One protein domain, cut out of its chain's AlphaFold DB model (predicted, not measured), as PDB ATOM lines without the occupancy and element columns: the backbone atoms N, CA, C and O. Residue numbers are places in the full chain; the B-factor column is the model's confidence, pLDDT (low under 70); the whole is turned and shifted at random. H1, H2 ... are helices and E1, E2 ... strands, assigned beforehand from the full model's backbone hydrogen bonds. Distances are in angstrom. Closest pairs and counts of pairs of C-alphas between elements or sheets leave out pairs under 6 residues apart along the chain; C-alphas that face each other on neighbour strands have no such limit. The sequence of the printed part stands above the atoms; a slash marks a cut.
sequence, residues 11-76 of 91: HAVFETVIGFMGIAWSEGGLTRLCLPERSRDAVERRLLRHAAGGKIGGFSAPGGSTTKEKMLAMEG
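This is residues 11 to 76 of the 91 residues of an uncharacterized protein of Mesorhizobium sp (UniProt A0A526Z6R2). A twisted wall of three antiparallel strands, E1, E2 and E3, has the short helix H1 over one face, while a long link, residues 49 to 63, leads away to a second helix, H2, set off from the sheet. Residues 69 to 76, of which 69 to 74 belong to H2, stick out. The printed part has 66 residues, with three named strands and then two named helices along the chain, class mixed, and sheet order E1, E2, E3. It is only just compact, close to loose, with a radius of gyration of the C-alphas of 13.0 A and spans of 33 by 29 by 20 A.

E1, residues 11 to 16, E2, residues 19 to 26, and E3, residues 29 to 37, form a meander, each strand the antiparallel neighbour of the one before. The sheet is twisted, with C-alphas up to 4.5 A off its best plane. In the hairpin of E1 and E2, at 157 degrees, N 14 and O 21 are 2.9 A apart, within hydrogen-bond range. In the hairpin of E2 and E3, at 166 degrees, N 34 and O 22 are 2.7 A apart, also within range. H1, residues 40 to 48, is on the sheet at a height of 7.8 A, over E2 and along the strands, at 25 degrees to E2 on the local plane; their closest C-alphas, of Phe 20 and Arg 40, are 5.8 A apart. H2, residues 64 to 74, is not on the sheet and is apart from H1. In H1 and H2 every O i to N i+4 pair is within hydrogen-bond range.

E1 begins at C-alpha 11 (16.970, 40.339, 92.318) and measures 16.2 A. E2 measures 24.4 A, E3 22.7 A and H1 12.3 A. H2, 16.0 A, ends at C-alpha 74 (-3.380, 56.629, 77.839).

The farthest C-alphas, of Asp 41 and Gly 76, are 36.6 A apart. The printed part has no cut; the link from H1 to H2 is long, the others tight. Mean pLDDT of the printed part is 74.5, with residues 27 to 28 and 50 to 71 under 70.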
ATOM      1  N   HIS A  11      18.136  40.865  93.005       88.31
ATOM      2  CA  HIS A  11      16.970  40.339  92.318       88.31
ATOM      3  C   HIS A  11      16.200  39.378  93.221       88.31
ATOM      4  O   HIS A  11      16.772  38.774  94.130       88.31
ATOM      5  N   ALA A  12      14.909  39.222  92.948       89.06
ATOM      6  CA  ALA A  12      14.040  38.280  93.630       89.06
ATOM      7  C   ALA A  12      13.133  37.588  92.616       89.06
ATOM      8  O   ALA A  12      12.622  38.220  91.690       89.06
ATOM      9  N   VAL A  13      12.920  36.291  92.822       92.38
ATOM     10  CA  VAL A  13      12.000  35.466  92.035       92.38
ATOM     11  C   VAL A  13      10.993  34.836  92.981       92.38
ATOM     12  O   VAL A  13      11.373  34.231  93.990       92.38
ATOM     13  N   PHE A  14       9.717  34.972  92.646       92.25
ATOM     14  CA  PHE A  14       8.597  34.519  93.457       92.25
ATOM     15  C   PHE A  14       7.543  33.836  92.587       92.25
ATOM     16  O   PHE A  14       7.394  34.117  91.397       92.25
ATOM     17  N   GLU A  15       6.836  32.894  93.193       92.56
ATOM     18  CA  GLU A  15       5.753  32.169  92.542       92.56
ATOM     19  C   GLU A  15       4.454  32.974  92.617       92.56
ATOM     20  O   GLU A  15       4.175  33.653  93.606       92.56
ATOM     21  N   THR A  16       3.658  32.900  91.557       89.12
ATOM     22  CA  THR A  16       2.310  33.458  91.480       89.12
ATOM     23  C   THR A  16       1.358  32.393  90.954       89.12
ATOM     24  O   THR A  16       1.780  31.403  90.356       89.12
ATOM     25  N   VAL A  17       0.056  32.636  91.082       91.62
ATOM     26  CA  VAL A  17      -0.994  31.735  90.574       91.62
ATOM     27  C   VAL A  17      -0.957  31.511  89.053       91.62
ATOM     28  O   VAL A  17      -1.587  30.580  88.563       91.62
ATOM     29  N   ILE A  18      -0.220  32.337  88.303       87.25
ATOM     30  CA  ILE A  18      -0.066  32.240  86.842       87.25
ATOM     31  C   ILE A  18       1.365  31.883  86.398       87.25
ATOM     32  O   ILE A  18       1.669  31.953  85.209       87.25
ATOM     33  N   GLY A  19       2.246  31.499  87.326       91.12
ATOM     34  CA  GLY A  19       3.644  31.141  87.053       91.12
ATOM     35  C   GLY A  19       4.643  31.947  87.882       91.12
ATOM     36  O   GLY A  19       4.274  32.667  88.809       91.12
ATOM     37  N   PHE A  20       5.929  31.848  87.558       93.44
ATOM     38  CA  PHE A  20       6.993  32.535  88.293       93.44
ATOM     39  C   PHE A  20       7.217  33.937  87.742       93.44
ATOM     40  O   PHE A  20       7.408  34.116  86.542       93.44
ATOM     41  N   MET A  21       7.250  34.928  88.623       91.56
ATOM     42  CA  MET A  21       7.615  36.302  88.294       91.56
ATOM     43  C   MET A  21       8.916  36.671  88.999       91.56
ATOM     44  O   MET A  21       9.364  35.996  89.928       91.56
ATOM     45  N   GLY A  22       9.540  37.764  88.574       90.25
ATOM     46  CA  GLY A  22      10.722  38.249  89.270       90.25
ATOM     47  C   GLY A  22      11.036  39.705  89.006       90.25
ATOM     48  O   GLY A  22      10.611  40.284  88.007       90.25
ATOM     49  N   ILE A  23      11.787  40.297  89.920       86.75
ATOM     50  CA  ILE A  23      12.180  41.702  89.895       86.75
ATOM     51  C   ILE A  23      13.685  41.826  90.089       86.75
ATOM     52  O   ILE A  23      14.298  40.997  90.759       86.75
ATOM     53  N   ALA A  24      14.270  42.875  89.520       83.44
ATOM     54  CA  ALA A  24      15.632  43.298  89.823       83.44
ATOM     55  C   ALA A  24      15.651  44.786  90.180       83.44
ATOM     56  O   ALA A  24      14.837  45.565  89.670       83.44
ATOM     57  N   TRP A  25      16.576  45.172  91.054       78.44
ATOM     58  CA  TRP A  25      16.721  46.536  91.551       78.44
ATOM     59  C   TRP A  25      18.191  46.945  91.665       78.44
ATOM     60  O   TRP A  25      19.097  46.112  91.627       78.44
ATOM     61  N   SER A  26      18.406  48.251  91.775       76.38
ATOM     62  CA  SER A  26      19.659  48.892  92.170       76.38
ATOM     63  C   SER A  26      19.360  49.990  93.195       76.38
ATOM     64  O   SER A  26      18.200  50.212  93.546       76.38
ATOM     65  N   GLU A  27      20.381  50.730  93.629       65.12
ATOM     66  CA  GLU A  27      20.191  51.936  94.454       65.12
ATOM     67  C   GLU A  27      19.247  52.964  93.804       65.12
ATOM     68  O   GLU A  27      18.525  53.670  94.499       65.12
ATOM     69  N   GLY A  28      19.200  53.012  92.467       67.12
ATOM     70  CA  GLY A  28      18.307  53.890  91.702       67.12
ATOM     71  C   GLY A  28      16.869  53.374  91.550       67.12
ATOM     72  O   GLY A  28      16.073  54.008  90.859       67.12
ATOM     73  N   GLY A  29      16.530  52.226  92.149       71.69
ATOM     74  CA  GLY A  29      15.188  51.637  92.139       71.69
ATOM     75  C   GLY A  29      15.032  50.406  91.238       71.69
ATOM     76  O   GLY A  29      15.997  49.708  90.922       71.69
ATOM     77  N   LEU A  30      13.786  50.100  90.848       76.75
ATOM     78  CA  LEU A  30      13.459  48.928  90.027       76.75
ATOM     79  C   LEU A  30      14.052  49.051  88.622       76.75
ATOM     80  O   LEU A  30      13.748  49.976  87.868       76.75
ATOM     81  N   THR A  31      14.853  48.062  88.244       75.56
ATOM     82  CA  THR A  31      15.520  48.010  86.940       75.56
ATOM     83  C   THR A  31      14.866  47.010  85.998       75.56
ATOM     84  O   THR A  31      15.044  47.121  84.782       75.56
ATOM     85  N   ARG A  32      14.108  46.033  86.523       75.50
ATOM     86  CA  ARG A  32      13.441  45.014  85.706       75.50
ATOM     87  C   ARG A  32      12.236  44.385  86.393       75.50
ATOM     88  O   ARG A  32      12.264  44.114  87.589       75.50
ATOM     89  N   LEU A  33      11.241  44.064  85.569       84.75
ATOM     90  CA  LEU A  33      10.141  43.161  85.882       84.75
ATOM     91  C   LEU A  33      10.142  42.014  84.864       84.75
ATOM     92  O   LEU A  33      10.181  42.240  83.652       84.75
ATOM     93  N   CYS A  34      10.108  40.786  85.359       85.56
ATOM     94  CA  CYS A  34       9.864  39.583  84.587       85.56
ATOM     95  C   CYS A  34       8.398  39.182  84.761       85.56
ATOM     96  O   CYS A  34       7.937  38.968  85.883       85.56
ATOM     97  N   LEU A  35       7.686  39.106  83.638       89.44
ATOM     98  CA  LEU A  35       6.328  38.570  83.569       89.44
ATOM     99  C   LEU A  35       6.327  37.054  83.848       89.44
ATOM    100  O   LEU A  35       7.411  36.468  83.913       89.44
ATOM    101  N   PRO A  36       5.148  36.429  84.036       86.19
ATOM    102  CA  PRO A  36       5.057  35.027  84.415       86.19
ATOM    103  C   PRO A  36       5.758  34.117  83.406       86.19
ATOM    104  O   PRO A  36       5.429  34.107  82.220       86.19
ATOM    105  N   GLU A  37       6.708  33.339  83.901       89.50
ATOM    106  CA  GLU A  37       7.384  32.268  83.180       89.50
ATOM    107  C   GLU A  37       7.009  30.919  83.805       89.50
ATOM    108  O   GLU A  37       6.642  30.821  84.979       89.50
ATOM    109  N   ARG A  38       7.134  29.838  83.027       88.12
ATOM    110  CA  ARG A  38       6.792  28.483  83.495       88.12
ATOM    111  C   ARG A  38       7.776  27.910  84.523       88.12
ATOM    112  O   ARG A  38       7.460  26.902  85.144       88.12
ATOM    113  N   SER A  39       8.956  28.511  84.698       92.44
ATOM    114  CA  SER A  39       9.955  28.053  85.667       92.44
ATOM    115  C   SER A  39      10.767  29.198  86.273       92.44
ATOM    116  O   SER A  39      11.033  30.210  85.620       92.44
ATOM    117  N   ARG A  40      11.217  28.998  87.519       91.00
ATOM    118  CA  ARG A  40      12.135  29.899  88.233       91.00
ATOM    119  C   ARG A  40      13.407  30.181  87.425       91.00
ATOM    120  O   ARG A  40      13.745  31.342  87.225       91.00
ATOM    121  N   ASP A  41      14.039  29.155  86.858       91.81
ATOM    122  CA  ASP A  41      15.280  29.302  86.077       91.81
ATOM    123  C   ASP A  41      15.115  30.163  84.814       91.81
ATOM    124  O   ASP A  41      16.075  30.755  84.307       91.81
ATOM    125  N   ALA A  42      13.913  30.192  84.227       87.88
ATOM    126  CA  ALA A  42      13.618  31.066  83.095       87.88
ATOM    127  C   ALA A  42      13.576  32.533  83.544       87.88
ATOM    128  O   ALA A  42      14.192  33.385  82.897       87.88
ATOM    129  N   VAL A  43      12.944  32.808  84.690       88.12
ATOM    130  CA  VAL A  43      12.939  34.136  85.316       88.12
ATOM    131  C   VAL A  43      14.360  34.576  85.659       88.12
ATOM    132  O   VAL A  43      14.764  35.671  85.273       88.12
ATOM    133  N   GLU A  44      15.149  33.725  86.316       88.75
ATOM    134  CA  GLU A  44      16.522  34.047  86.727       88.75
ATOM    135  C   GLU A  44      17.408  34.378  85.526       88.75
ATOM    136  O   GLU A  44      18.033  35.441  85.487       88.75
ATOM    137  N   ARG A  45      17.373  33.556  84.468       86.56
ATOM    138  CA  ARG A  45      18.080  33.867  83.215       86.56
ATOM    139  C   ARG A  45      17.658  35.208  82.632       86.56
ATOM    140  O   ARG A  45      18.508  35.951  82.146       86.56
ATOM    141  N   ARG A  46      16.365  35.538  82.671       82.31
ATOM    142  CA  ARG A  46      15.832  36.789  82.115       82.31
ATOM    143  C   ARG A  46      16.230  38.011  82.940       82.31
ATOM    144  O   ARG A  46      16.473  39.070  82.359       82.31
ATOM    145  N   LEU A  47      16.324  37.869  84.261       82.50
ATOM    146  CA  LEU A  47      16.806  38.914  85.165       82.50
ATOM    147  C   LEU A  47      18.311  39.153  84.988       82.50
ATOM    148  O   LEU A  47      18.734  40.303  84.868       82.50
ATOM    149  N   LEU A  48      19.102  38.084  84.868       77.62
ATOM    150  CA  LEU A  48      20.562  38.153  84.743       77.62
ATOM    151  C   LEU A  48      21.045  38.575  83.347       77.62
ATOM    152  O   LEU A  48      22.137  39.125  83.219       77.62
ATOM    153  N   ARG A  49      20.221  38.413  82.298       70.56
ATOM    154  CA  ARG A  49      20.575  38.779  80.909       70.56
ATOM    155  C   ARG A  49      20.928  40.260  80.714       70.56
ATOM    156  O   ARG A  49      21.472  40.617  79.677       70.56
ATOM    157  N   HIS A  50      20.597  41.122  81.675       57.53
ATOM    158  CA  HIS A  50      20.769  42.572  81.584       57.53
ATOM    159  C   HIS A  50      21.573  43.195  82.733       57.53
ATOM    160  O   HIS A  50      21.526  44.410  82.912       57.53
ATOM    161  N   ALA A  51      22.378  42.410  83.456       48.25
ATOM    162  CA  ALA A  51      23.293  42.922  84.482       48.25
ATOM    163  C   ALA A  51      24.444  43.811  83.934       48.25
ATOM    164  O   ALA A  51      25.354  44.172  84.673       48.25
ATOM    165  N   ALA A  52      24.413  44.205  82.656       43.22
ATOM    166  CA  ALA A  52      25.358  45.142  82.061       43.22
ATOM    167  C   ALA A  52      24.785  46.574  82.071       43.22
ATOM    168  O   ALA A  52      24.120  47.002  81.126       43.22
ATOM    169  N   GLY A  53      25.062  47.328  83.138       49.47
ATOM    170  CA  GLY A  53      25.221  48.782  83.009       49.47
ATOM    171  C   GLY A  53      24.346  49.702  83.856       49.47
ATOM    172  O   GLY A  53      24.337  50.891  83.561       49.47
ATOM    173  N   GLY A  54      23.611  49.220  84.867       47.97
ATOM    174  CA  GLY A  54      22.993  50.092  85.891       47.97
ATOM    175  C   GLY A  54      21.955  51.115  85.393       47.97
ATOM    176  O   GLY A  54      21.476  51.933  86.172       47.97
ATOM    177  N   LYS A  55      21.580  51.075  84.111       50.88
ATOM    178  CA  LYS A  55      20.531  51.916  83.532       50.88
ATOM    179  C   LYS A  55      19.178  51.299  83.871       50.88
ATOM    180  O   LYS A  55      18.995  50.099  83.670       50.88
ATOM    181  N   ILE A  56      18.239  52.112  84.360       45.12
ATOM    182  CA  ILE A  56      16.834  51.721  84.544       45.12
ATOM    183  C   ILE A  56      16.362  51.058  83.244       45.12
ATOM    184  O   ILE A  56      16.318  51.696  82.189       45.12
ATOM    185  N   GLY A  57      16.087  49.753  83.303       49.97
ATOM    186  CA  GLY A  57      15.644  48.988  82.151       49.97
ATOM    187  C   GLY A  57      14.297  49.520  81.690       49.97
ATOM    188  O   GLY A  57      13.293  49.410  82.393       49.97
ATOM    189  N   GLY A  58      14.279  50.118  80.500       53.31
ATOM    190  CA  GLY A  58      13.045  50.503  79.835       53.31
ATOM    191  C   GLY A  58      12.161  49.280  79.600       53.31
ATOM    192  O   GLY A  58      12.651  48.172  79.366       53.31
ATOM    193  N   PHE A  59      10.851  49.508  79.675       52.66
ATOM    194  CA  PHE A  59       9.791  48.605  79.229       52.66
ATOM    195  C   PHE A  59      10.281  47.760  78.035       52.66
ATOM    196  O   PHE A  59      10.638  48.316  77.001       52.66
ATOM    197  N   SER A  60      10.380  46.432  78.178       53.16
ATOM    198  CA  SER A  60      11.025  45.558  77.173       53.16
ATOM    199  C   SER A  60      10.166  45.312  75.917       53.16
ATOM    200  O   SER A  60      10.311  44.282  75.264       53.16
ATOM    201  N   ALA A  61       9.256  46.233  75.592       39.94
ATOM    202  CA  ALA A  61       8.453  46.194  74.378       39.94
ATOM    203  C   ALA A  61       9.224  46.838  73.205       39.94
ATOM    204  O   ALA A  61       9.989  47.786  73.426       39.94
ATOM    205  N   PRO A  62       9.021  46.378  71.956       42.50
ATOM    206  CA  PRO A  62       9.483  47.107  70.779       42.50
ATOM    207  C   PRO A  62       8.990  48.560  70.852       42.50
ATOM    208  O   PRO A  62       7.793  48.797  70.981       42.50
ATOM    209  N   GLY A  63       9.915  49.525  70.817       56.12
ATOM    210  CA  GLY A  63       9.593  50.958  70.830       56.12
ATOM    211  C   GLY A  63       9.944  51.741  72.106       56.12
ATOM    212  O   GLY A  63       9.622  52.929  72.175       56.12
ATOM    213  N   GLY A  64      10.619  51.133  73.088       67.38
ATOM    214  CA  GLY A  64      11.400  51.850  74.114       67.38
ATOM    215  C   GLY A  64      10.640  52.914  74.930       67.38
ATOM    216  O   GLY A  64       9.479  52.729  75.297       67.38
ATOM    217  N   SER A  65      11.305  54.032  75.247       65.19
ATOM    218  CA  SER A  65      10.746  55.130  76.058       65.19
ATOM    219  C   SER A  65       9.531  55.798  75.413       65.19
ATOM    220  O   SER A  65       8.552  56.055  76.103       65.19
ATOM    221  N   THR A  66       9.537  55.981  74.092       66.44
ATOM    222  CA  THR A  66       8.423  56.587  73.346       66.44
ATOM    223  C   THR A  66       7.135  55.776  73.484       66.44
ATOM    224  O   THR A  66       6.040  56.325  73.579       66.44
ATOM    225  N   THR A  67       7.249  54.449  73.521       69.25
ATOM    226  CA  THR A  67       6.089  53.569  73.716       69.25
ATOM    227  C   THR A  67       5.571  53.657  75.145       69.25
ATOM    228  O   THR A  67       4.361  53.713  75.355       69.25
ATOM    229  N   LYS A  68       6.472  53.771  76.126       65.81
ATOM    230  CA  LYS A  68       6.106  53.999  77.526       65.81
ATOM    231  C   LYS A  68       5.415  55.350  77.725       65.81
ATOM    232  O   LYS A  68       4.414  55.405  78.423       65.81
ATOM    233  N   GLU A  69       5.903  56.417  77.102       67.81
ATOM    234  CA  GLU A  69       5.268  57.741  77.147       67.81
ATOM    235  C   GLU A  69       3.845  57.701  76.586       67.81
ATOM    236  O   GLU A  69       2.928  58.234  77.204       67.81
ATOM    237  N   LYS A  70       3.633  56.999  75.464       68.88
ATOM    238  CA  LYS A  70       2.292  56.798  74.895       68.88
ATOM    239  C   LYS A  70       1.385  55.982  75.814       68.88
ATOM    240  O   LYS A  70       0.221  56.332  75.967       68.88
ATOM    241  N   MET A  71       1.905  54.925  76.438       69.25
ATOM    242  CA  MET A  71       1.157  54.128  77.418       69.25
ATOM    243  C   MET A  71       0.769  54.951  78.647       69.25
ATOM    244  O   MET A  71      -0.388  54.941  79.044       69.25
ATOM    245  N   LEU A  72       1.698  55.730  79.201       72.00
ATOM    246  CA  LEU A  72       1.427  56.633  80.320       72.00
ATOM    247  C   LEU A  72       0.391  57.701  79.951       72.00
ATOM    248  O   LEU A  72      -0.509  57.970  80.741       72.00
ATOM    249  N   ALA A  73       0.458  58.248  78.737       77.62
ATOM    250  CA  ALA A  73      -0.526  59.213  78.260       77.62
ATOM    251  C   ALA A  73      -1.943  58.617  78.153       77.62
ATOM    252  O   ALA A  73      -2.907  59.340  78.401       77.62
ATOM    253  N   MET A  74      -2.081  57.324  77.827       72.88
ATOM    254  CA  MET A  74      -3.380  56.629  77.839       72.88
ATOM    255  C   MET A  74      -3.959  56.501  79.255       72.88
ATOM    256  O   MET A  74      -5.167  56.619  79.421       72.88
ATOM    257  N   GLU A  75      -3.106  56.379  80.276       77.81
ATOM    258  CA  GLU A  75      -3.491  56.403  81.699       77.81
ATOM    259  C   GLU A  75      -3.660  57.834  82.257       77.81
ATOM    260  O   GLU A  75      -3.769  58.040  83.464       77.81
ATOM    261  N   GLY A  76      -3.631  58.860  81.396       76.75
ATOM    262  CA  GLY A  76      -3.724  60.269  81.794       76.75
ATOM    263  C   GLY A  76      -2.453  60.835  82.443       76.75
ATOM    264  O   GLY A  76      -2.437  61.992  82.866       76.75
TER     265      GLY A  76